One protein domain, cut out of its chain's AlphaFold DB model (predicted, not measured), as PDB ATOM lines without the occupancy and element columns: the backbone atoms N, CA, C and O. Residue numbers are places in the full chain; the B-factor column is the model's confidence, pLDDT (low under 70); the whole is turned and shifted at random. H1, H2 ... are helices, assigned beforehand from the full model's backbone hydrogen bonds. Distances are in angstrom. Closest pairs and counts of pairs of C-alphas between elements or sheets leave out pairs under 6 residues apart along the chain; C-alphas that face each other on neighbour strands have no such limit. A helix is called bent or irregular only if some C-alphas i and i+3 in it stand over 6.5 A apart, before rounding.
ATOM      1  N   THR A  44      -9.758  35.536   8.684       83.00
ATOM      2  CA  THR A  44     -10.235  34.990   7.402       83.00
ATOM      3  C   THR A  44     -10.712  36.096   6.461       83.00
ATOM      4  O   THR A  44     -10.440  36.053   5.262       83.00
ATOM      5  N   LYS A  45     -11.371  37.136   6.997       85.88
ATOM      6  CA  LYS A  45     -11.796  38.301   6.205       85.88
ATOM      7  C   LYS A  45     -10.610  39.119   5.706       85.88
ATOM      8  O   LYS A  45     -10.634  39.554   4.557       85.88
ATOM      9  N   ALA A  46      -9.582  39.317   6.531       85.50
ATOM     10  CA  ALA A  46      -8.370  40.027   6.125       85.50
ATOM     11  C   ALA A  46      -7.648  39.296   4.981       85.50
ATOM     12  O   ALA A  46      -7.343  39.915   3.963       85.50
ATOM     13  N   VAL A  47      -7.478  37.976   5.106       90.56
ATOM     14  CA  VAL A  47      -6.864  37.123   4.075       90.56
ATOM     15  C   VAL A  47      -7.681  37.133   2.784       90.56
ATOM     16  O   VAL A  47      -7.125  37.341   1.706       90.56
ATOM     17  N   ALA A  48      -9.004  36.964   2.869       92.69
ATOM     18  CA  ALA A  48      -9.880  37.013   1.698       92.69
ATOM     19  C   ALA A  48      -9.836  38.385   1.002       92.69
ATOM     20  O   ALA A  48      -9.798  38.466  -0.226       92.69
ATOM     21  N   ASN A  49      -9.794  39.474   1.776       92.69
ATOM     22  CA  ASN A  49      -9.670  40.821   1.231       92.69
ATOM     23  C   ASN A  49      -8.314  41.042   0.546       92.69
ATOM     24  O   ASN A  49      -8.264  41.665  -0.509       92.69
ATOM     25  N   ALA A  50      -7.228  40.515   1.108       93.50
ATOM     26  CA  ALA A  50      -5.908  40.600   0.499       93.50
ATOM     27  C   ALA A  50      -5.829  39.812  -0.824       93.50
ATOM     28  O   ALA A  50      -5.363  40.363  -1.817       93.50
ATOM     29  N   HIS A  51      -6.403  38.601  -0.899       96.19
ATOM     30  CA  HIS A  51      -6.549  37.874  -2.171       96.19
ATOM     31  C   HIS A  51      -7.358  38.677  -3.199       96.19
ATOM     32  O   HIS A  51      -6.980  38.753  -4.366       96.19
ATOM     33  N   LYS A  52      -8.461  39.310  -2.775       95.94
ATOM     34  CA  LYS A  52      -9.285  40.152  -3.653       95.94
ATOM     35  C   LYS A  52      -8.508  41.358  -4.188       95.94
ATOM     36  O   LYS A  52      -8.627  41.670  -5.369       95.94
ATOM     37  N   GLN A  53      -7.738  42.034  -3.337       95.38
ATOM     38  CA  GLN A  53      -6.903  43.163  -3.751       95.38
ATOM     39  C   GLN A  53      -5.805  42.725  -4.719       95.38
ATOM     40  O   GLN A  53      -5.610  43.383  -5.737       95.38
ATOM     41  N   LEU A  54      -5.151  41.590  -4.454       96.25
ATOM     42  CA  LEU A  54      -4.154  41.035  -5.363       96.25
ATOM     43  C   LEU A  54      -4.762  40.676  -6.723       96.25
ATOM     44  O   LEU A  54      -4.210  41.039  -7.757       96.25
ATOM     45  N   LEU A  55      -5.929  40.021  -6.735       96.31
ATOM     46  CA  LEU A  55      -6.655  39.727  -7.970       96.31
ATOM     47  C   LEU A  55      -6.991  41.016  -8.728       96.31
ATOM     48  O   LEU A  55      -6.799  41.074  -9.934       96.31
ATOM     49  N   GLY A  56      -7.437  42.062  -8.026       95.75
ATOM     50  CA  GLY A  56      -7.651  43.385  -8.613       95.75
ATOM     51  C   GLY A  56      -6.392  43.954  -9.271       95.75
ATOM     52  O   GLY A  56      -6.478  44.463 -10.389       95.75
ATOM     53  N   ALA A  57      -5.227  43.798  -8.636       95.19
ATOM     54  CA  ALA A  57      -3.952  44.276  -9.170       95.19
ATOM     55  C   ALA A  57      -3.591  43.618 -10.514       95.19
ATOM     56  O   ALA A  57      -3.113  44.310 -11.413       95.19
ATOM     57  N   PHE A  58      -3.912  42.331 -10.710       94.62
ATOM     58  CA  PHE A  58      -3.777  41.663 -12.016       94.62
ATOM     59  C   PHE A  58      -4.641  42.297 -13.120       94.62
ATOM     60  O   PHE A  58      -4.285  42.219 -14.291       94.62
ATOM     61  N   TYR A  59      -5.747  42.952 -12.758       96.31
ATOM     62  CA  TYR A  59      -6.626  43.685 -13.676       96.31
ATOM     63  C   TYR A  59      -6.372  45.201 -13.659       96.31
ATOM     64  O   TYR A  59      -7.271  45.983 -13.964       96.31
ATOM     65  N   HIS A  60      -5.159  45.632 -13.295       93.62
ATOM     66  CA  HIS A  60      -4.762  47.043 -13.217       93.62
ATOM     67  C   HIS A  60      -5.578  47.891 -12.223       93.62
ATOM     68  O   HIS A  60      -5.598  49.117 -12.320       93.62
ATOM     69  N   ILE A  61      -6.235  47.259 -11.244       94.44
ATOM     70  CA  ILE A  61      -6.896  47.953 -10.138       94.44
ATOM     71  C   ILE A  61      -5.908  47.991  -8.965       94.44
ATOM     72  O   ILE A  61      -5.661  46.945  -8.361       94.44
ATOM     73  N   PRO A  62      -5.325  49.153  -8.620       90.12
ATOM     74  CA  PRO A  62      -4.335  49.222  -7.555       90.12
ATOM     75  C   PRO A  62      -4.955  48.839  -6.199       90.12
ATOM     76  O   PRO A  62      -6.116  49.183  -5.937       90.12
ATOM     77  N   PRO A  63      -4.196  48.169  -5.311       91.94
ATOM     78  CA  PRO A  63      -4.604  47.956  -3.927       91.94
ATOM     79  C   PRO A  63      -4.990  49.280  -3.263       91.94
ATOM     80  O   PRO A  63      -4.317  50.297  -3.441       91.94
ATOM     81  N   THR A  64      -6.083  49.274  -2.502       89.25
ATOM     82  CA  THR A  64      -6.554  50.461  -1.785       89.25
ATOM     83  C   THR A  64      -6.489  50.230  -0.288       89.25
ATOM     84  O   THR A  64      -6.983  49.235   0.247       89.25
ATOM     85  N   PHE A  65      -5.886  51.190   0.402       84.50
ATOM     86  CA  PHE A  65      -5.752  51.184   1.848       84.50
ATOM     87  C   PHE A  65      -6.663  52.269   2.404       84.50
ATOM     88  O   PHE A  65      -6.612  53.428   1.986       84.50
ATOM     89  N   VAL A  66      -7.571  51.882   3.297       80.06
ATOM     90  CA  VAL A  66      -8.501  52.838   3.893       80.06
ATOM     91  C   VAL A  66      -7.707  53.705   4.862       80.06
ATOM     92  O   VAL A  66      -7.163  53.182   5.836       80.06
ATOM     93  N   ASN A  67      -7.692  55.019   4.617       68.19
ATOM     94  CA  ASN A  67      -7.149  56.031   5.525       68.19
ATOM     95  C   ASN A  67      -8.018  56.142   6.787       68.19
ATOM     96  O   ASN A  67      -8.691  57.142   7.048       68.19
ATOM     97  N   GLU A  68      -8.022  55.088   7.593       70.12
ATOM     98  CA  GLU A  68      -8.527  55.133   8.951       70.12
ATOM     99  C   GLU A  68      -7.525  55.963   9.754       70.12
ATOM    100  O   GLU A  68      -6.467  55.474  10.147       70.12
ATOM    101  N   ARG A  69      -7.855  57.240   9.992       57.69
ATOM    102  CA  ARG A  69      -7.016  58.221  10.711       57.69
ATOM    103  C   ARG A  69      -6.464  57.742  12.071       57.69
ATOM    104  O   ARG A  69      -5.621  58.425  12.634       57.69
ATOM    105  N   TRP A  70      -6.935  56.614  12.609       55.75
ATOM    106  CA  TRP A  70      -6.789  56.250  14.019       55.75
ATOM    107  C   TRP A  70      -6.025  54.950  14.301       55.75
ATOM    108  O   TRP A  70      -5.864  54.610  15.467       55.75
ATOM    109  N   SER A  71      -5.505  54.217  13.306       70.56
ATOM    110  CA  SER A  71      -4.556  53.130  13.618       70.56
ATOM    111  C   SER A  71      -3.671  52.725  12.440       70.56
ATOM    112  O   SER A  71      -3.900  51.706  11.795       70.56
ATOM    113  N   PHE A  72      -2.583  53.465  12.208       76.94
ATOM    114  CA  PHE A  72      -1.521  53.026  11.289       76.94
ATOM    115  C   PHE A  72      -1.080  51.576  11.587       76.94
ATOM    116  O   PHE A  72      -0.962  50.760  10.679       76.94
ATOM    117  N   GLN A  73      -1.004  51.209  12.871       75.88
ATOM    118  CA  GLN A  73      -0.691  49.851  13.325       75.88
ATOM    119  C   GLN A  73      -1.642  48.767  12.782       75.88
ATOM    120  O   GLN A  73      -1.194  47.669  12.459       75.88
ATOM    121  N   SER A  74      -2.946  49.047  12.672       78.88
ATOM    122  CA  SER A  74      -3.911  48.073  12.138       78.88
ATOM    123  C   SER A  74      -3.810  47.935  10.619       78.88
ATOM    124  O   SER A  74      -4.193  46.909  10.060       78.88
ATOM    125  N   GLN A  75      -3.283  48.959   9.947       85.38
ATOM    126  CA  GLN A  75      -3.042  48.937   8.511       85.38
ATOM    127  C   GLN A  75      -1.760  48.163   8.191       85.38
ATOM    128  O   GLN A  75      -1.759  47.415   7.220       85.38
ATOM    129  N   ILE A  76      -0.723  48.226   9.043       85.75
ATOM    130  CA  ILE A  76       0.512  47.433   8.876       85.75
ATOM    131  C   ILE A  76       0.200  45.939   8.712       85.75
ATOM    132  O   ILE A  76       0.727  45.307   7.801       85.75
ATOM    133  N   SER A  77      -0.683  45.364   9.535       85.69
ATOM    134  CA  SER A  77      -1.020  43.937   9.420       85.69
ATOM    135  C   SER A  77      -1.706  43.594   8.093       85.69
ATOM    136  O   SER A  77      -1.438  42.537   7.522       85.69
ATOM    137  N   LYS A  78      -2.541  44.496   7.558       88.44
ATOM    138  CA  LYS A  78      -3.173  44.344   6.237       88.44
ATOM    139  C   LYS A  78      -2.139  44.434   5.108       88.44
ATOM    140  O   LYS A  78      -2.201  43.621   4.190       88.44
ATOM    141  N   LEU A  79      -1.191  45.375   5.197       90.69
ATOM    142  CA  LEU A  79      -0.082  45.518   4.241       90.69
ATOM    143  C   LEU A  79       0.783  44.255   4.214       90.69
ATOM    144  O   LEU A  79       1.041  43.714   3.144       90.69
ATOM    145  N   LEU A  80       1.158  43.751   5.393       89.25
ATOM    146  CA  LEU A  80       1.927  42.516   5.543       89.25
ATOM    147  C   LEU A  80       1.195  41.311   4.957       89.25
ATOM    148  O   LEU A  80       1.779  40.568   4.180       89.25
ATOM    149  N   THR A  81      -0.094  41.155   5.271       91.12
ATOM    150  CA  THR A  81      -0.906  40.049   4.737       91.12
ATOM    151  C   THR A  81      -0.973  40.101   3.206       91.12
ATOM    152  O   THR A  81      -0.879  39.071   2.546       91.12
ATOM    153  N   LEU A  82      -1.124  41.296   2.622       93.06
ATOM    154  CA  LEU A  82      -1.131  41.477   1.168       93.06
ATOM    155  C   LEU A  82       0.226  41.139   0.537       93.06
ATOM    156  O   LEU A  82       0.250  40.452  -0.482       93.06
ATOM    157  N   ALA A  83       1.327  41.589   1.142       91.75
ATOM    158  CA  ALA A  83       2.677  41.281   0.677       91.75
ATOM    159  C   ALA A  83       2.973  39.774   0.741       91.75
ATOM    160  O   ALA A  83       3.441  39.211  -0.242       91.75
ATOM    161  N   GLU A  84       2.621  39.104   1.844       91.19
ATOM    162  CA  GLU A  84       2.792  37.653   2.018       91.19
ATOM    163  C   GLU A  84       2.005  36.851   0.969       91.19
ATOM    164  O   GLU A  84       2.530  35.907   0.380       91.19
ATOM    165  N   ILE A  85       0.759  37.244   0.685       93.38
ATOM    166  CA  ILE A  85      -0.047  36.588  -0.354       93.38
ATOM    167  C   ILE A  85       0.548  36.845  -1.742       93.38
ATOM    168  O   ILE A  85       0.622  35.920  -2.544       93.38
ATOM    169  N   ALA A  86       0.995  38.066  -2.044       92.69
ATOM    170  CA  ALA A  86       1.627  38.357  -3.328       92.69
ATOM    171  C   ALA A  86       2.931  37.567  -3.528       92.69
ATOM    172  O   ALA A  86       3.181  37.074  -4.628       92.69
ATOM    173  N   ASP A  87       3.718  37.387  -2.466       90.38
ATOM    174  CA  ASP A  87       4.944  36.588  -2.486       90.38
ATOM    175  C   ASP A  87       4.657  35.099  -2.704       90.38
ATOM    176  O   ASP A  87       5.277  34.472  -3.560       90.38
ATOM    177  N   MET A  88       3.622  34.562  -2.048       93.75
ATOM    178  CA  MET A  88       3.140  33.191  -2.267       93.75
ATOM    179  C   MET A  88       2.794  32.912  -3.741       93.75
ATOM    180  O   MET A  88       2.998  31.798  -4.220       93.75
ATOM    181  N   TYR A  89       2.283  33.911  -4.470       94.75
ATOM    182  CA  TYR A  89       1.977  33.808  -5.902       94.75
ATOM    183  C   TYR A  89       3.132  34.245  -6.823       94.75
ATOM    184  O   TYR A  89       2.967  34.233  -8.044       94.75
ATOM    185  N   GLY A  90       4.289  34.640  -6.281       92.31
ATOM    186  CA  GLY A  90       5.438  35.117  -7.060       92.31
ATOM    187  C   GLY A  90       5.200  36.455  -7.773       92.31
ATOM    188  O   GLY A  90       5.838  36.745  -8.785       92.31
ATOM    189  N   CYS A  91       4.269  37.277  -7.284       94.31
ATOM    190  CA  CYS A  91       3.846  38.525  -7.921       94.31
ATOM    191  C   CYS A  91       3.954  39.756  -7.006       94.31
ATOM    192  O   CYS A  91       3.242  40.743  -7.192       94.31
ATOM    193  N   SER A  92       4.898  39.747  -6.059       91.62
ATOM    194  CA  SER A  92       5.156  40.840  -5.102       91.62
ATOM    195  C   SER A  92       5.350  42.208  -5.777       91.62
ATOM    196  O   SER A  92       4.913  43.232  -5.257       91.62
ATOM    197  N   HIS A  93       5.907  42.236  -6.992       90.62
ATOM    198  CA  HIS A  93       6.076  43.460  -7.785       90.62
ATOM    199  C   HIS A  93       4.759  44.215  -8.063       90.62
ATOM    200  O   HIS A  93       4.787  45.433  -8.226       90.62
ATOM    201  N   LEU A  94       3.608  43.528  -8.079       92.56
ATOM    202  CA  LEU A  94       2.294  44.148  -8.303       92.56
ATOM    203  C   LEU A  94       1.803  44.967  -7.104       92.56
ATOM    204  O   LEU A  94       0.996  45.881  -7.274       92.56
ATOM    205  N   VAL A  95       2.255  44.634  -5.892       93.50
ATOM    206  CA  VAL A  95       1.761  45.247  -4.648       93.50
ATOM    207  C   VAL A  95       2.804  46.111  -3.951       93.50
ATOM    208  O   VAL A  95       2.418  47.035  -3.237       93.50
ATOM    209  N   ASN A  96       4.098  45.874  -4.188       89.81
ATOM    210  CA  ASN A  96       5.179  46.581  -3.499       89.81
ATOM    211  C   ASN A  96       5.124  48.097  -3.717       89.81
ATOM    212  O   ASN A  96       5.114  48.836  -2.740       89.81
ATOM    213  N   LEU A  97       5.000  48.566  -4.965       90.00
ATOM    214  CA  LEU A  97       4.949  50.005  -5.255       90.00
ATOM    215  C   LEU A  97       3.724  50.700  -4.609       90.00
ATOM    216  O   LEU A  97       3.897  51.732  -3.961       90.00
ATOM    217  N   PRO A  98       2.487  50.165  -4.711       91.75
ATOM    218  CA  PRO A  98       1.345  50.694  -3.960       91.75
ATOM    219  C   PRO A  98       1.548  50.723  -2.439       91.75
ATOM    220  O   PRO A  98       1.180  51.707  -1.795       91.75
ATOM    221  N   ILE A  99       2.123  49.661  -1.865       91.94
ATOM    222  CA  ILE A  99       2.411  49.575  -0.426       91.94
ATOM    223  C   ILE A  99       3.440  50.636  -0.028       91.94
ATOM    224  O   ILE A  99       3.223  51.362   0.939       91.94
ATOM    225  N   GLU A 100       4.526  50.766  -0.783       89.50
ATOM    226  CA  GLU A 100       5.585  51.738  -0.529       89.50
ATOM    227  C   GLU A 100       5.056  53.171  -0.598       89.50
ATOM    228  O   GLU A 100       5.261  53.947   0.335       89.50
ATOM    229  N   ASN A 101       4.274  53.494  -1.632       89.94
ATOM    230  CA  ASN A 101       3.617  54.795  -1.762       89.94
ATOM    231  C   ASN A 101       2.705  55.101  -0.569       89.94
ATOM    232  O   ASN A 101       2.675  56.233  -0.086       89.94
ATOM    233  N   TYR A 102       1.963  54.105  -0.075       90.00
ATOM    234  CA  TYR A 102       1.119  54.270   1.105       90.00
ATOM    235  C   TYR A 102       1.949  54.514   2.369       90.00
ATOM    236  O   TYR A 102       1.665  55.439   3.124       90.00
ATOM    237  N   ILE A 103       3.005  53.732   2.595       90.06
ATOM    238  CA  ILE A 103       3.901  53.908   3.744       90.06
ATOM    239  C   ILE A 103       4.570  55.287   3.695       90.06
ATOM    240  O   ILE A 103       4.653  55.956   4.724       90.06
ATOM    241  N   HIS A 104       4.981  55.749   2.512       88.81
ATOM    242  CA  HIS A 104       5.605  57.057   2.330       88.81
ATOM    243  C   HIS A 104       4.670  58.216   2.729       88.81
ATOM    244  O   HIS A 104       5.114  59.185   3.344       88.81
ATOM    245  N   GLN A 105       3.354  58.088   2.514       88.88
ATOM    246  CA  GLN A 105       2.370  59.066   3.020       88.88
ATOM    247  C   GLN A 105       2.371  59.176   4.554       88.88
ATOM    248  O   GLN A 105       2.018  60.219   5.104       88.88
ATOM    249  N   TYR A 106       2.799  58.120   5.250       88.38
ATOM    250  CA  TYR A 106       2.909  58.043   6.706       88.38
ATOM    251  C   TYR A 106       4.366  58.054   7.199       88.38
ATOM    252  O   TYR A 106       4.631  57.636   8.328       88.38
ATOM    253  N   GLN A 107       5.306  58.572   6.398       88.25
ATOM    254  CA  GLN A 107       6.747  58.550   6.692       88.25
ATOM    255  C   GLN A 107       7.115  59.046   8.099       88.25
ATOM    256  O   GLN A 107       7.978  58.465   8.752       88.25
ATOM    257  N   PHE A 108       6.422  60.066   8.611       85.62
ATOM    258  CA  PHE A 108       6.636  60.601   9.959       85.62
ATOM    259  C   PHE A 108       6.317  59.582  11.057       85.62
ATOM    260  O   PHE A 108       7.087  59.412  12.002       85.62
ATOM    261  N   LEU A 109       5.177  58.894  10.933       87.38
ATOM    262  CA  LEU A 109       4.765  57.867  11.890       87.38
ATOM    263  C   LEU A 109       5.715  56.678  11.829       87.38
ATOM    264  O   LEU A 109       6.107  56.151  12.864       87.38
ATOM    265  N   VAL A 110       6.114  56.284  10.622       89.94
ATOM    266  CA  VAL A 110       7.061  55.191  10.402       89.94
ATOM    267  C   VAL A 110       8.428  55.524  10.995       89.94
ATOM    268  O   VAL A 110       8.978  54.695  11.702       89.94
ATOM    269  N   SER A 111       8.934  56.745  10.816       87.62
ATOM    270  CA  SER A 111      10.209  57.187  11.409       87.62
ATOM    271  C   SER A 111      10.152  57.207  12.944       87.62
ATOM    272  O   SER A 111      11.077  56.762  13.627       87.62
ATOM    273  N   SER A 112       9.023  57.651  13.510       87.31
ATOM    274  CA  SER A 112       8.769  57.567  14.955       87.31
ATOM    275  C   SER A 112       8.722  56.113  15.448       87.31
ATOM    276  O   SER A 112       9.266  55.791  16.507       87.31
ATOM    277  N   LEU A 113       8.141  55.203  14.661       89.31
ATOM    278  CA  LEU A 113       8.149  53.772  14.953       89.31
ATOM    279  C   LEU A 113       9.540  53.153  14.811       89.31
ATOM    280  O   LEU A 113       9.893  52.328  15.644       89.31
ATOM    281  N   CYS A 114      10.358  53.567  13.843       91.12
ATOM    282  CA  CYS A 114      11.750  53.126  13.754       91.12
ATOM    283  C   CYS A 114      12.539  53.541  14.998       91.12
ATOM    284  O   CYS A 114      13.380  52.788  15.459       91.12
ATOM    285  N   SER A 115      12.222  54.692  15.594       87.81
ATOM    286  CA  SER A 115      12.882  55.150  16.822       87.81
ATOM    287  C   SER A 115      12.401  54.418  18.083       87.81
ATOM    288  O   SER A 115      13.182  54.203  19.002       87.81
ATOM    289  N   THR A 116      11.119  54.041  18.148       89.31
ATOM    290  CA  THR A 116      10.501  53.453  19.359       89.31
ATOM    291  C   THR A 116      10.427  51.927  19.348       89.31
ATOM    292  O   THR A 116      10.460  51.293  20.401       89.31
ATOM    293  N   LYS A 117      10.293  51.324  18.167       91.56
ATOM    294  CA  LYS A 117      10.177  49.878  17.931       91.56
ATOM    295  C   LYS A 117      11.036  49.452  16.734       91.56
ATOM    296  O   LYS A 117      10.520  48.844  15.793       91.56
ATOM    297  N   PRO A 118      12.346  49.742  16.750       93.75
ATOM    298  CA  PRO A 118      13.215  49.519  15.600       93.75
ATOM    299  C   PRO A 118      13.230  48.064  15.126       93.75
ATOM    300  O   PRO A 118      13.178  47.809  13.932       93.75
ATOM    301  N   VAL A 119      13.242  47.098  16.047       94.94
ATOM    302  CA  VAL A 119      13.274  45.666  15.710       94.94
ATOM    303  C   VAL A 119      12.009  45.237  14.959       94.94
ATOM    304  O   VAL A 119      12.097  44.569  13.932       94.94
ATOM    305  N   ASP A 120      10.831  45.675  15.407       91.50
ATOM    306  CA  ASP A 120       9.570  45.377  14.716       91.50
ATOM    307  C   ASP A 120       9.558  45.999  13.308       91.50
ATOM    308  O   ASP A 120       9.096  45.380  12.347       91.50
ATOM    309  N   MET A 121      10.109  47.211  13.176       93.25
ATOM    310  CA  MET A 121      10.237  47.915  11.899       93.25
ATOM    311  C   MET A 121      11.269  47.272  10.971       93.25
ATOM    312  O   MET A 121      11.030  47.199   9.766       93.25
ATOM    313  N   LEU A 122      12.361  46.728  11.511       94.75
ATOM    314  CA  LEU A 122      13.321  45.921  10.766       94.75
ATOM    315  C   LEU A 122      12.630  44.669  10.202       94.75
ATOM    316  O   LEU A 122      12.706  44.418   9.000       94.75
ATOM    317  N   GLY A 123      11.859  43.949  11.021       91.56
ATOM    318  CA  GLY A 123      11.066  42.800  10.568       91.56
ATOM    319  C   GLY A 123      10.040  43.166   9.487       91.56
ATOM    320  O   GLY A 123       9.904  42.456   8.488       91.56
ATOM    321  N   LEU A 124       9.351  44.302   9.640       89.94
ATOM    322  CA  LEU A 124       8.452  44.844   8.616       89.94
ATOM    323  C   LEU A 124       9.201  45.137   7.309       89.94
ATOM    324  O   LEU A 124       8.727  44.771   6.233       89.94
ATOM    325  N   SER A 125      10.371  45.769   7.399       93.00
ATOM    326  CA  SER A 125      11.178  46.140   6.237       93.00
ATOM    327  C   SER A 125      11.666  44.925   5.450       93.00
ATOM    328  O   SER A 125      11.618  44.957   4.226       93.00
ATOM    329  N   LEU A 126      12.030  43.832   6.134       91.38
ATOM    330  CA  LEU A 126      12.429  42.566   5.511       91.38
ATOM    331  C   LEU A 126      11.281  41.944   4.712       91.38
ATOM    332  O   LEU A 126      11.478  41.513   3.579       91.38
ATOM    333  N   LYS A 127      10.068  41.945   5.275       87.00
ATOM    334  CA  LYS A 127       8.879  41.404   4.601       87.00
ATOM    335  C   LYS A 127       8.467  42.229   3.387       87.00
ATOM    336  O   LYS A 127       8.069  41.672   2.370       87.00
ATOM    337  N   LEU A 128       8.546  43.553   3.499       88.62
ATOM    338  CA  LEU A 128       8.146  44.469   2.429       88.62
ATOM    339  C   LEU A 128       9.266  44.776   1.433       88.62
ATOM    340  O   LEU A 128       8.998  45.408   0.416       88.62
ATOM    341  N   LYS A 129      10.503  44.353   1.725       90.19
ATOM    342  CA  LYS A 129      11.719  44.741   0.996       90.19
ATOM    343  C   LYS A 129      11.835  46.265   0.863       90.19
ATOM    344  O   LYS A 129      12.064  46.790  -0.220       90.19
ATOM    345  N   SER A 130      11.597  46.978   1.970       91.56
ATOM    346  CA  SER A 130      11.614  48.445   2.007       91.56
ATOM    347  C   SER A 130      12.985  48.969   2.434       91.56
ATOM    348  O   SER A 130      13.336  48.908   3.616       91.56
TER     349      SER A 130
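AT A GLANCE: This is residues 44 to 130 of the 315 residues of an uncharacterized protein of Coniosporium apollinis (strain CBS 100218) (UniProt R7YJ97). What is the main picture? A helical hairpin of H2 and H3 forms the middle, with H1 crossing H2 on one side and H5 packing on the second half of H2 on the other. H4 makes a corner with H5 at one end of the body, and a long loop, residues 59 to 71, leads from H1 to H2. What are the make-up and size? The printed part has 87 residues with five named helices, H1 to H5 in chain order, and no named strand: the class is all helix, and the packing is mostly crossed. It is compact, with a radius of gyration of the C-alphas of 12.6 A and spans of 37 by 26 by 24 A.

HOW THE PARTS SIT: What touches the longest helix? H2, residues 72 to 88, is the hub and forms a hairpin with H3, residues 93 to 105: they touch at a shallow tilt of 14 degrees, opposite ways, the closest C-alphas being those of Leu 79 and Ile 99, 6.7 A apart. H1, residues 44 to 58, touches H2 at a steep tilt of 61 degrees, the same way, with the C-alphas of Ala 50 and Leu 82 closest at 4.9 A. H5, residues 118 to 128, touches residues 80 to 84 of H2 at 37 degrees, only just steep, the same way, with the C-alphas of Ala 83 and Leu 128 closest at 6.6 A. What lies farther out? H4, residues 107 to 116, and H5 touch only at the corner, and only just, with 3 pairs of C-alphas within 8 A; the closest are those of Cys 114 and Met 121, 5.7 A apart. H1 is apart from H4 and H5. How are the backbones paired? Every O i to N i+4 pair is within hydrogen-bond range in H1, H4 and H5, against 11 of 13 in H2 and 7 of 9 in H3.

IN THESE COORDINATES: Where do the first and last helices stand? H1 begins at C-alpha 44, (-10.235, 34.990, 7.402), and is 21.5 A long; H5 is 15.0 A long and ends at C-alpha 128, (8.146, 44.469, 2.429). What of the other three? H2 is 24.5 A long from C-alpha 72 at (-1.521, 53.026, 11.289), H3 is 19.3 A and H4 14.2 A. H3 is irregular: C-alphas 94 and 97 are 7.1 A apart.

THE WHOLE: How far does it reach? The two C-alphas farthest apart, those of Tyr 59 and Thr 116, are 38.5 A apart. Which links are long, and is there a cut? The link from H1 to H2 is long, with 13 residues; the other three are tight, and the printed part has no cut. Where is confidence low? The mean pLDDT of the printed part is 88.9, with residues 67, 69 and 70 under 70.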